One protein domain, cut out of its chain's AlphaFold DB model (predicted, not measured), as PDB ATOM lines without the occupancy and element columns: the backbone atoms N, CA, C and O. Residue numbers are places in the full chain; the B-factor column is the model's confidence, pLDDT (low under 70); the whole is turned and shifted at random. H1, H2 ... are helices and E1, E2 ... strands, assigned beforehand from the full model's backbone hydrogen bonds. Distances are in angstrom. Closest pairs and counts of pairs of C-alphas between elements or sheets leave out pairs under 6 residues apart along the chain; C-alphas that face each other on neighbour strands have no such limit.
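What this domain is: This is residues 15 to 96 of the 424 residues of an uncharacterized protein of Gemmatimonadetes bacterium (UniProt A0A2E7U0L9). A small three-stranded sheet, E1 E2 E3, has helices H1 and H3 next to it, and H2 on their far side from the sheet, making a corner with H3 nearly at a right angle across the tight link between them. The short helix H4 lies apart from both the sheet and the other helices, at the end of a long link. The printed part has 82 residues, with elements in the order E1 E2 E3 H1 H2 H3 H4. The sheet order is E1 - E2 - E3, antiparallel, and the class is mixed, helices and strands. The whole is compact, with a radius of gyration of the C-alphas of 12.3 A and spans of 35 by 30 by 18 A.

Where its parts are: E1 is residues 15 to 17, 6.7 A long, from C-alpha 15 at (174.603, 202.171, 192.939); E2 is 22 to 25, 9.8 A; E3 is 34 to 37, 10.0 A. H1 is 38 to 48, 15.0 A; H2 is 58 to 65, 10.4 A; H3 is 69 to 78, 14.3 A; H4 is 90 to 95, 8.8 A, ending at (179.303, 193.830, 177.385).

How they stand to each other: E1 E2 E3 form a meander, each strand the antiparallel neighbour of the one before. N 15 and O 24 are 3.0 A apart, and N 34 and O 25 are 2.8 A apart, within hydrogen-bond range. H1 is on the sheet; the closest C-alphas of E2 and H1 are those of Leu 22 and Gly 38, 5.5 A. H3 only grazes the sheet, with residues 71 to 78. H1 and H2, a helical hairpin, only just touch, with 3 pairs of C-alphas within 8 A, closest Ile 44 and Leu 61, 7.0 A. H2 touches H3, about perpendicular at 86 degrees; their closest C-alphas, Ala 62 and Arg 69, are 5.1 A apart. In H1, H2, H3 and H4 every O i to N i+4 pair is within hydrogen-bond range.

The domain as a whole: The C-alphas farthest apart, Lys 31 and Gly 96, are 35.9 A apart. The printed part has no cut, the H3 to H4 link is long, and no printed residue has pLDDT under 70.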
ATOM      1  N   TRP A  15     173.370 202.948 193.095       82.50
ATOM      2  CA  TRP A  15     174.603 202.171 192.939       82.50
ATOM      3  C   TRP A  15     174.269 200.750 192.459       82.50
ATOM      4  O   TRP A  15     173.165 200.250 192.705       82.50
ATOM      5  N   TYR A  16     175.202 200.111 191.756       83.69
ATOM      6  CA  TYR A  16     175.055 198.741 191.268       83.69
ATOM      7  C   TYR A  16     176.109 197.837 191.917       83.69
ATOM      8  O   TYR A  16     177.310 198.070 191.779       83.69
ATOM      9  N   ASP A  17     175.655 196.817 192.647       84.06
ATOM     10  CA  ASP A  17     176.511 195.799 193.254       84.06
ATOM     11  C   ASP A  17     176.705 194.638 192.272       84.06
ATOM     12  O   ASP A  17     175.867 193.738 192.171       84.06
ATOM     13  N   LYS A  18     177.846 194.646 191.571       79.56
ATOM     14  CA  LYS A  18     178.208 193.622 190.579       79.56
ATOM     15  C   LYS A  18     178.328 192.214 191.179       79.56
ATOM     16  O   LYS A  18     178.147 191.237 190.462       79.56
ATOM     17  N   SER A  19     178.625 192.082 192.475       80.25
ATOM     18  CA  SER A  19     178.786 190.770 193.120       80.25
ATOM     19  C   SER A  19     177.453 190.081 193.419       80.25
ATOM     20  O   SER A  19     177.405 188.858 193.547       80.25
ATOM     21  N   ARG A  20     176.375 190.867 193.534       81.31
ATOM     22  CA  ARG A  20     175.026 190.401 193.890       81.31
ATOM     23  C   ARG A  20     173.973 190.677 192.816       81.31
ATOM     24  O   ARG A  20     172.812 190.365 193.061       81.31
ATOM     25  N   ASP A  21     174.369 191.259 191.682       85.50
ATOM     26  CA  ASP A  21     173.485 191.718 190.601       85.50
ATOM     27  C   ASP A  21     172.299 192.544 191.135       85.50
ATOM     28  O   ASP A  21     171.123 192.187 191.010       85.50
ATOM     29  N   LEU A  22     172.621 193.628 191.851       86.88
ATOM     30  CA  LEU A  22     171.635 194.388 192.619       86.88
ATOM     31  C   LEU A  22     171.781 195.894 192.411       86.88
ATOM     32  O   LEU A  22     172.798 196.492 192.763       86.88
ATOM     33  N   TYR A  23     170.714 196.531 191.936       86.44
ATOM     34  CA  TYR A  23     170.608 197.986 191.883       86.44
ATOM     35  C   TYR A  23     169.978 198.486 193.176       86.44
ATOM     36  O   TYR A  23     168.821 198.172 193.458       86.44
ATOM     37  N   VAL A  24     170.703 199.277 193.965       84.50
ATOM     38  CA  VAL A  24     170.142 199.886 195.181       84.50
ATOM     39  C   VAL A  24     170.041 201.390 195.011       84.50
ATOM     40  O   VAL A  24     170.993 202.064 194.624       84.50
ATOM     41  N   MET A  25     168.866 201.925 195.320       85.94
ATOM     42  CA  MET A  25     168.557 203.341 195.175       85.94
ATOM     43  C   MET A  25     167.739 203.844 196.357       85.94
ATOM     44  O   MET A  25     166.911 203.122 196.922       85.94
ATOM     45  N   THR A  26     167.937 205.107 196.721       83.81
ATOM     46  CA  THR A  26     167.122 205.760 197.749       83.81
ATOM     47  C   THR A  26     165.978 206.501 197.071       83.81
ATOM     48  O   THR A  26     166.204 207.388 196.253       83.81
ATOM     49  N   LEU A  27     164.738 206.130 197.394       85.19
ATOM     50  CA  LEU A  27     163.551 206.733 196.789       85.19
ATOM     51  C   LEU A  27     162.921 207.758 197.740       85.19
ATOM     52  O   LEU A  27     162.724 207.432 198.910       85.19
ATOM     53  N   PRO A  28     162.493 208.941 197.262       82.00
ATOM     54  CA  PRO A  28     161.848 209.952 198.106       82.00
ATOM     55  C   PRO A  28     160.611 209.447 198.861       82.00
ATOM     56  O   PRO A  28     160.282 209.964 199.926       82.00
ATOM     57  N   SER A  29     159.890 208.459 198.317       78.88
ATOM     58  CA  SER A  29     158.695 207.904 198.966       78.88
ATOM     59  C   SER A  29     158.975 206.825 200.012       78.88
ATOM     60  O   SER A  29     158.026 206.377 200.662       78.88
ATOM     61  N   ARG A  30     160.227 206.381 200.197       78.56
ATOM     62  CA  ARG A  30     160.564 205.288 201.119       78.56
ATOM     63  C   ARG A  30     161.679 205.672 202.087       78.56
ATOM     64  O   ARG A  30     162.650 206.307 201.715       78.56
ATOM     65  N   LYS A  31     161.537 205.232 203.343       75.69
ATOM     66  CA  LYS A  31     162.542 205.455 204.399       75.69
ATOM     67  C   LYS A  31     163.794 204.583 204.238       75.69
ATOM     68  O   LYS A  31     164.858 204.998 204.670       75.69
ATOM     69  N   ASN A  32     163.656 203.406 203.622       81.44
ATOM     70  CA  ASN A  32     164.754 202.464 203.392       81.44
ATOM     71  C   ASN A  32     165.097 202.398 201.895       81.44
ATOM     72  O   ASN A  32     164.172 202.505 201.076       81.44
ATOM     73  N   PRO A  33     166.375 202.169 201.534       81.25
ATOM     74  CA  PRO A  33     166.777 201.949 200.151       81.25
ATOM     75  C   PRO A  33     165.999 200.796 199.511       81.25
ATOM     76  O   PRO A  33     165.685 199.794 200.158       81.25
ATOM     77  N   VAL A  34     165.668 200.946 198.232       84.75
ATOM     78  CA  VAL A  34     165.035 199.902 197.426       84.75
ATOM     79  C   VAL A  34     166.115 199.188 196.642       84.75
ATOM     80  O   VAL A  34     166.876 199.832 195.925       84.75
ATOM     81  N   ALA A  35     166.143 197.867 196.770       86.62
ATOM     82  CA  ALA A  35     166.980 196.989 195.978       86.62
ATOM     83  C   ALA A  35     166.150 196.349 194.858       86.62
ATOM     84  O   ALA A  35     165.097 195.762 195.124       86.62
ATOM     85  N   VAL A  36     166.614 196.474 193.618       86.25
ATOM     86  CA  VAL A  36     166.030 195.849 192.429       86.25
ATOM     87  C   VAL A  36     167.043 194.827 191.900       86.25
ATOM     88  O   VAL A  36     168.148 195.234 191.541       86.25
ATOM     89  N   PRO A  37     166.709 193.523 191.869       88.75
ATOM     90  CA  PRO A  37     167.552 192.508 191.229       88.75
ATOM     91  C   PRO A  37     167.782 192.830 189.751       88.75
ATOM     92  O   PRO A  37     166.865 193.343 189.102       88.75
ATOM     93  N   GLY A  38     168.953 192.517 189.201       84.44
ATOM     94  CA  GLY A  38     169.291 192.894 187.830       84.44
ATOM     95  C   GLY A  38     168.386 192.274 186.778       84.44
ATOM     96  O   GLY A  38     167.864 193.001 185.936       84.44
ATOM     97  N   ASP A  39     168.036 190.995 186.910       84.44
ATOM     98  CA  ASP A  39     167.013 190.363 186.061       84.44
ATOM     99  C   ASP A  39     165.672 191.111 186.088       84.44
ATOM    100  O   ASP A  39     165.013 191.305 185.063       84.44
ATOM    101  N   SER A  40     165.267 191.594 187.266       84.50
ATOM    102  CA  SER A  40     164.046 192.394 187.391       84.50
ATOM    103  C   SER A  40     164.205 193.751 186.714       84.50
ATOM    104  O   SER A  40     163.267 194.228 186.078       84.50
ATOM    105  N   TRP A  41     165.379 194.375 186.824       87.44
ATOM    106  CA  TRP A  41     165.668 195.648 186.174       87.44
ATOM    107  C   TRP A  41     165.662 195.536 184.646       87.44
ATOM    108  O   TRP A  41     165.020 196.356 183.990       87.44
ATOM    109  N   LYS A  42     166.262 194.483 184.087       87.00
ATOM    110  CA  LYS A  42     166.245 194.182 182.647       87.00
ATOM    111  C   LYS A  42     164.820 194.073 182.112       87.00
ATOM    112  O   LYS A  42     164.454 194.777 181.175       87.00
ATOM    113  N   VAL A  43     163.972 193.293 182.787       84.50
ATOM    114  CA  VAL A  43     162.552 193.145 182.423       84.50
ATOM    115  C   VAL A  43     161.797 194.476 182.508       84.50
ATOM    116  O   VAL A  43     160.921 194.750 181.685       84.50
ATOM    117  N   ILE A  44     162.101 195.320 183.501       86.69
ATOM    118  CA  ILE A  44     161.484 196.649 183.636       86.69
ATOM    119  C   ILE A  44     161.905 197.555 182.484       86.69
ATOM    120  O   ILE A  44     161.050 198.227 181.905       86.69
ATOM    121  N   ARG A  45     163.200 197.583 182.175       86.69
ATOM    122  CA  ARG A  45     163.785 198.461 181.165       86.69
ATOM    123  C   ARG A  45     163.321 198.081 179.766       86.69
ATOM    124  O   ARG A  45     162.818 198.947 179.052       86.69
ATOM    125  N   GLU A  46     163.336 196.791 179.442       86.94
ATOM    126  CA  GLU A  46     162.741 196.253 178.221       86.94
ATOM    127  C   GLU A  46     161.273 196.656 178.092       86.94
ATOM    128  O   GLU A  46     160.850 197.174 177.060       86.94
ATOM    129  N   ALA A  47     160.481 196.403 179.137       85.31
ATOM    130  CA  ALA A  47     159.050 196.635 179.077       85.31
ATOM    131  C   ALA A  47     158.709 198.129 179.023       85.31
ATOM    132  O   ALA A  47     157.659 198.474 178.491       85.31
ATOM    133  N   TYR A  48     159.527 199.009 179.604       89.81
ATOM    134  CA  TYR A  48     159.276 200.450 179.610       89.81
ATOM    135  C   TYR A  48     159.791 201.157 178.354       89.81
ATOM    136  O   TYR A  48     159.211 202.166 177.959       89.81
ATOM    137  N   SER A  49     160.843 200.643 177.721       86.75
ATOM    138  CA  SER A  49     161.367 201.182 176.468       86.75
ATOM    139  C   SER A  49     160.343 201.061 175.327       86.75
ATOM    140  O   SER A  49     159.590 200.094 175.228       86.75
ATOM    141  N   ASN A  50     160.298 202.066 174.452       84.81
ATOM    142  CA  ASN A  50     159.409 202.156 173.291       84.81
ATOM    143  C   ASN A  50     160.017 201.515 172.028       84.81
ATOM    144  O   ASN A  50     159.579 201.796 170.912       84.81
ATOM    145  N   TRP A  51     161.016 200.645 172.180       79.81
ATOM    146  CA  TRP A  51     161.696 199.988 171.060       79.81
ATOM    147  C   TRP A  51     160.732 199.217 170.132       79.81
ATOM    148  O   TRP A  51     160.955 199.130 168.924       79.81
ATOM    149  N   ASP A  52     159.613 198.705 170.656       77.06
ATOM    150  CA  ASP A  52     158.614 197.967 169.880       77.06
ATOM    151  C   ASP A  52     157.395 198.813 169.453       77.06
ATOM    152  O   ASP A  52     156.532 198.318 168.710       77.06
ATOM    153  N   GLY A  53     157.302 200.076 169.880       77.38
ATOM    154  CA  GLY A  53     156.156 200.959 169.648       77.38
ATOM    155  C   GLY A  53     154.965 200.756 170.601       77.38
ATOM    156  O   GLY A  53     153.883 201.276 170.320       77.38
ATOM    157  N   ALA A  54     155.089 199.953 171.666       79.00
ATOM    158  CA  ALA A  54     154.052 199.775 172.689       79.00
ATOM    159  C   ALA A  54     154.644 199.609 174.104       79.00
ATOM    160  O   ALA A  54     154.473 198.558 174.735       79.00
ATOM    161  N   PRO A  55     155.258 200.667 174.655       85.12
ATOM    162  CA  PRO A  55     155.889 200.606 175.954       85.12
ATOM    163  C   PRO A  55     154.833 200.350 177.030       85.12
ATOM    164  O   PRO A  55     153.704 200.860 176.998       85.12
ATOM    165  N   ALA A  56     155.193 199.546 178.020       85.56
ATOM    166  CA  ALA A  56     154.341 199.252 179.150       85.56
ATOM    167  C   ALA A  56     154.033 200.539 179.922       85.56
ATOM    168  O   ALA A  56     154.914 201.287 180.345       85.56
ATOM    169  N   SER A  57     152.746 200.771 180.181       88.38
ATOM    170  CA  SER A  57     152.345 201.857 181.070       88.38
ATOM    171  C   SER A  57     152.902 201.639 182.483       88.38
ATOM    172  O   SER A  57     153.035 200.500 182.943       88.38
ATOM    173  N   LEU A  58     153.088 202.724 183.240       88.81
ATOM    174  CA  LEU A  58     153.450 202.650 184.664       88.81
ATOM    175  C   LEU A  58     152.505 201.745 185.477       88.81
ATOM    176  O   LEU A  58     152.930 201.139 186.453       88.81
ATOM    177  N   ASN A  59     151.227 201.642 185.089       86.88
ATOM    178  CA  ASN A  59     150.260 200.759 185.749       86.88
ATOM    179  C   ASN A  59     150.503 199.282 185.416       86.88
ATOM    180  O   ASN A  59     150.309 198.420 186.269       86.88
ATOM    181  N   THR A  60     150.920 198.988 184.184       86.69
ATOM    182  CA  THR A  60     151.288 197.635 183.758       86.69
ATOM    183  C   THR A  60     152.518 197.164 184.527       86.69
ATOM    184  O   THR A  60     152.497 196.073 185.092       86.69
ATOM    185  N   LEU A  61     153.547 198.013 184.618       86.94
ATOM    186  CA  LEU A  61     154.759 197.732 185.392       86.94
ATOM    187  C   LEU A  61     154.460 197.593 186.887       86.94
ATOM    188  O   LEU A  61     154.888 196.626 187.504       86.94
ATOM    189  N   ALA A  62     153.649 198.489 187.456       87.88
ATOM    190  CA  ALA A  62     153.207 198.402 188.848       87.88
ATOM    191  C   ALA A  62     152.547 197.052 189.177       87.88
ATOM    192  O   ALA A  62     152.874 196.442 190.191       87.88
ATOM    193  N   ARG A  63     151.656 196.556 188.304       84.38
ATOM    194  CA  ARG A  63     151.016 195.242 188.480       84.38
ATOM    195  C   ARG A  63     152.006 194.089 188.350       84.38
ATOM    196  O   ARG A  63     151.941 193.176 189.161       84.38
ATOM    197  N   LYS A  64     152.905 194.134 187.359       82.19
ATOM    198  CA  LYS A  64     153.925 193.092 187.152       82.19
ATOM    199  C   LYS A  64     154.895 192.993 188.332       82.19
ATOM    200  O   LYS A  64     155.215 191.893 188.752       82.19
ATOM    201  N   LEU A  65     155.328 194.132 188.872       81.00
ATOM    202  CA  LEU A  65     156.296 194.200 189.971       81.00
ATOM    203  C   LEU A  65     155.658 194.091 191.362       81.00
ATOM    204  O   LEU A  65     156.374 194.061 192.357       81.00
ATOM    205  N   GLY A  66     154.325 194.129 191.463       82.44
ATOM    206  CA  GLY A  66     153.636 194.229 192.754       82.44
ATOM    207  C   GLY A  66     153.961 195.516 193.528       82.44
ATOM    208  O   GLY A  66     153.801 195.569 194.746       82.44
ATOM    209  N   LEU A  67     154.428 196.566 192.846       84.56
ATOM    210  CA  LEU A  67     154.827 197.839 193.447       84.56
ATOM    211  C   LEU A  67     153.786 198.925 193.175       84.56
ATOM    212  O   LEU A  67     153.162 198.975 192.118       84.56
ATOM    213  N   ALA A  68     153.639 199.872 194.103       86.00
ATOM    214  CA  ALA A  68     152.807 201.047 193.857       86.00
ATOM    215  C   ALA A  68     153.337 201.853 192.652       86.00
ATOM    216  O   ALA A  68     154.543 202.076 192.540       86.00
ATOM    217  N   ARG A  69     152.433 202.374 191.805       89.12
ATOM    218  CA  ARG A  69     152.758 203.185 190.608       89.12
ATOM    219  C   ARG A  69     153.747 204.320 190.898       89.12
ATOM    220  O   ARG A  69     154.598 204.625 190.067       89.12
ATOM    221  N   ARG A  70     153.628 204.948 192.074       88.88
ATOM    222  CA  ARG A  70     154.542 206.002 192.538       88.88
ATOM    223  C   ARG A  70     155.971 205.479 192.714       88.88
ATOM    224  O   ARG A  70     156.883 206.102 192.193       88.88
ATOM    225  N   THR A  71     156.138 204.326 193.363       87.19
ATOM    226  CA  THR A  71     157.443 203.666 193.546       87.19
ATOM    227  C   THR A  71     158.083 203.352 192.196       87.19
ATOM    228  O   THR A  71     159.234 203.695 191.987       87.19
ATOM    229  N   VAL A  72     157.327 202.780 191.249       88.56
ATOM    230  CA  VAL A  72     157.843 202.471 189.900       88.56
ATOM    231  C   VAL A  72     158.312 203.735 189.176       88.56
ATOM    232  O   VAL A  72     159.382 203.740 188.580       88.56
ATOM    233  N   ARG A  73     157.549 204.833 189.260       90.38
ATOM    234  CA  ARG A  73     157.951 206.123 188.676       90.38
ATOM    235  C   ARG A  73     159.236 206.663 189.305       90.38
ATOM    236  O   ARG A  73     160.074 207.201 188.592       90.38
ATOM    237  N   GLU A  74     159.365 206.564 190.624       89.88
ATOM    238  CA  GLU A  74     160.557 207.028 191.335       89.88
ATOM    239  C   GLU A  74     161.783 206.163 191.008       89.88
ATOM    240  O   GLU A  74     162.848 206.730 190.804       89.88
ATOM    241  N   ILE A  75     161.618 204.841 190.853       88.56
ATOM    242  CA  ILE A  75     162.671 203.929 190.371       88.56
ATOM    243  C   ILE A  75     163.134 204.335 188.970       88.56
ATOM    244  O   ILE A  75     164.314 204.579 188.765       88.56
ATOM    245  N   LEU A  76     162.209 204.476 188.014       89.75
ATOM    246  CA  LEU A  76     162.550 204.859 186.638       89.75
ATOM    247  C   LEU A  76     163.256 206.217 186.576       89.75
ATOM    248  O   LEU A  76     164.187 206.388 185.798       89.75
ATOM    249  N   LYS A  77     162.846 207.167 187.428       88.69
ATOM    250  CA  LYS A  77     163.511 208.468 187.550       88.69
ATOM    251  C   LYS A  77     164.916 208.343 188.147       88.69
ATOM    252  O   LYS A  77     165.817 209.010 187.658       88.69
ATOM    253  N   ALA A  78     165.097 207.532 189.191       86.81
ATOM    254  CA  ALA A  78     166.402 207.304 189.815       86.81
ATOM    255  C   ALA A  78     167.382 206.597 188.866       86.81
ATOM    256  O   ALA A  78     168.574 206.869 188.904       86.81
ATOM    257  N   MET A  79     166.861 205.738 187.992       85.88
ATOM    258  CA  MET A  79     167.613 205.027 186.956       85.88
ATOM    259  C   MET A  79     167.676 205.786 185.619       85.88
ATOM    260  O   MET A  79     168.045 205.199 184.606       85.88
ATOM    261  N   GLU A  80     167.234 207.050 185.582       86.88
ATOM    262  CA  GLU A  80     167.254 207.929 184.397       86.88
ATOM    263  C   GLU A  80     166.646 207.303 183.125       86.88
ATOM    264  O   GLU A  80     167.004 207.625 181.996       86.88
ATOM    265  N   THR A  81     165.681 206.399 183.305       86.56
ATOM    266  CA  THR A  81     165.096 205.617 182.217       86.56
ATOM    267  C   THR A  81     163.811 206.268 181.722       86.56
ATOM    268  O   THR A  81     162.861 206.503 182.478       86.56
ATOM    269  N   THR A  82     163.760 206.528 180.421       86.25
ATOM    270  CA  THR A  82     162.600 207.072 179.712       86.25
ATOM    271  C   THR A  82     162.072 206.056 178.699       86.25
ATOM    272  O   THR A  82     162.634 204.976 178.532       86.25
ATOM    273  N   HIS A  83     160.979 206.389 178.015       85.25
ATOM    274  CA  HIS A  83     160.490 205.567 176.908       85.25
ATOM    275  C   HIS A  83     161.482 205.507 175.735       85.25
ATOM    276  O   HIS A  83     161.469 204.525 175.002       85.25
ATOM    277  N   ASP A  84     162.366 206.496 175.591       83.44
ATOM    278  CA  ASP A  84     163.369 206.547 174.518       83.44
ATOM    279  C   ASP A  84     164.687 205.854 174.905       83.44
ATOM    280  O   ASP A  84     165.616 205.769 174.104       83.44
ATOM    281  N   SER A  85     164.786 205.339 176.136       86.12
ATOM    282  CA  SER A  85     165.935 204.550 176.577       86.12
ATOM    283  C   SER A  85     165.979 203.201 175.856       86.12
ATOM    284  O   SER A  85     164.941 202.608 175.564       86.12
ATOM    285  N   ALA A  86     167.183 202.686 175.609       84.12
ATOM    286  CA  ALA A  86     167.369 201.359 175.033       84.12
ATOM    287  C   ALA A  86     166.831 200.251 175.973       84.12
ATOM    288  O   ALA A  86     166.880 200.421 177.199       84.12
ATOM    289  N   PRO A  87     166.327 199.123 175.430       86.50
ATOM    290  CA  PRO A  87     165.710 198.053 176.223       86.50
ATOM    291  C   PRO A  87     166.696 197.257 177.089       86.50
ATOM    292  O   PRO A  87     166.261 196.550 177.994       86.50
ATOM    293  N   TRP A  88     167.996 197.387 176.832       87.94
ATOM    294  CA  TRP A  88     169.083 196.716 177.549       87.94
ATOM    295  C   TRP A  88     169.575 197.538 178.737       87.94
ATOM    296  O   TRP A  88     169.563 198.769 178.660       87.94
ATOM    297  N   SER A  89     170.039 196.887 179.808       84.00
ATOM    298  CA  SER A  89     170.729 197.564 180.917       84.00
ATOM    299  C   SER A  89     172.048 198.204 180.459       84.00
ATOM    300  O   SER A  89     172.560 197.902 179.383       84.00
ATOM    301  N   ASP A  90     172.611 199.112 181.260       82.62
ATOM    302  CA  ASP A  90     173.872 199.779 180.897       82.62
ATOM    303  C   ASP A  90     175.028 198.767 180.777       82.62
ATOM    304  O   ASP A  90     175.916 198.919 179.943       82.62
ATOM    305  N   GLU A  91     174.982 197.706 181.580       82.44
ATOM    306  CA  GLU A  91     175.928 196.594 181.599       82.44
ATOM    307  C   GLU A  91     175.781 195.717 180.351       82.44
ATOM    308  O   GLU A  91     176.783 195.363 179.738       82.44
ATOM    309  N   GLU A  92     174.549 195.432 179.916       82.31
ATOM    310  CA  GLU A  92     174.286 194.688 178.675       82.31
ATOM    311  C   GLU A  92     174.772 195.448 177.434       82.31
ATOM    312  O   GLU A  92     175.272 194.838 176.491       82.31
ATOM    313  N   ILE A  93     174.671 196.779 177.451       82.56
ATOM    314  CA  ILE A  93     175.206 197.638 176.388       82.56
ATOM    315  C   ILE A  93     176.740 197.642 176.405       82.56
ATOM    316  O   ILE A  93     177.357 197.661 175.345       82.56
ATOM    317  N   ALA A  94     177.361 197.635 177.586       81.25
ATOM    318  CA  ALA A  94     178.817 197.653 177.715       81.25
ATOM    319  C   ALA A  94     179.475 196.304 177.361       81.25
ATOM    320  O   ALA A  94     180.608 196.289 176.884       81.25
ATOM    321  N   GLU A  95     178.790 195.187 177.620       81.81
ATOM    322  CA  GLU A  95     179.303 193.830 177.385       81.81
ATOM    323  C   GLU A  95     178.933 193.271 175.997       81.81
ATOM    324  O   GLU A  95     179.644 192.409 175.476       81.81
ATOM    325  N   GLY A  96     177.840 193.739 175.385       80.69
ATOM    326  CA  GLY A  96     177.353 193.263 174.086       80.69
ATOM    327  C   GLY A  96     178.047 193.902 172.876       80.69
ATOM    328  O   GLY A  96     178.356 195.091 172.873       80.69
TER     329      GLY A  96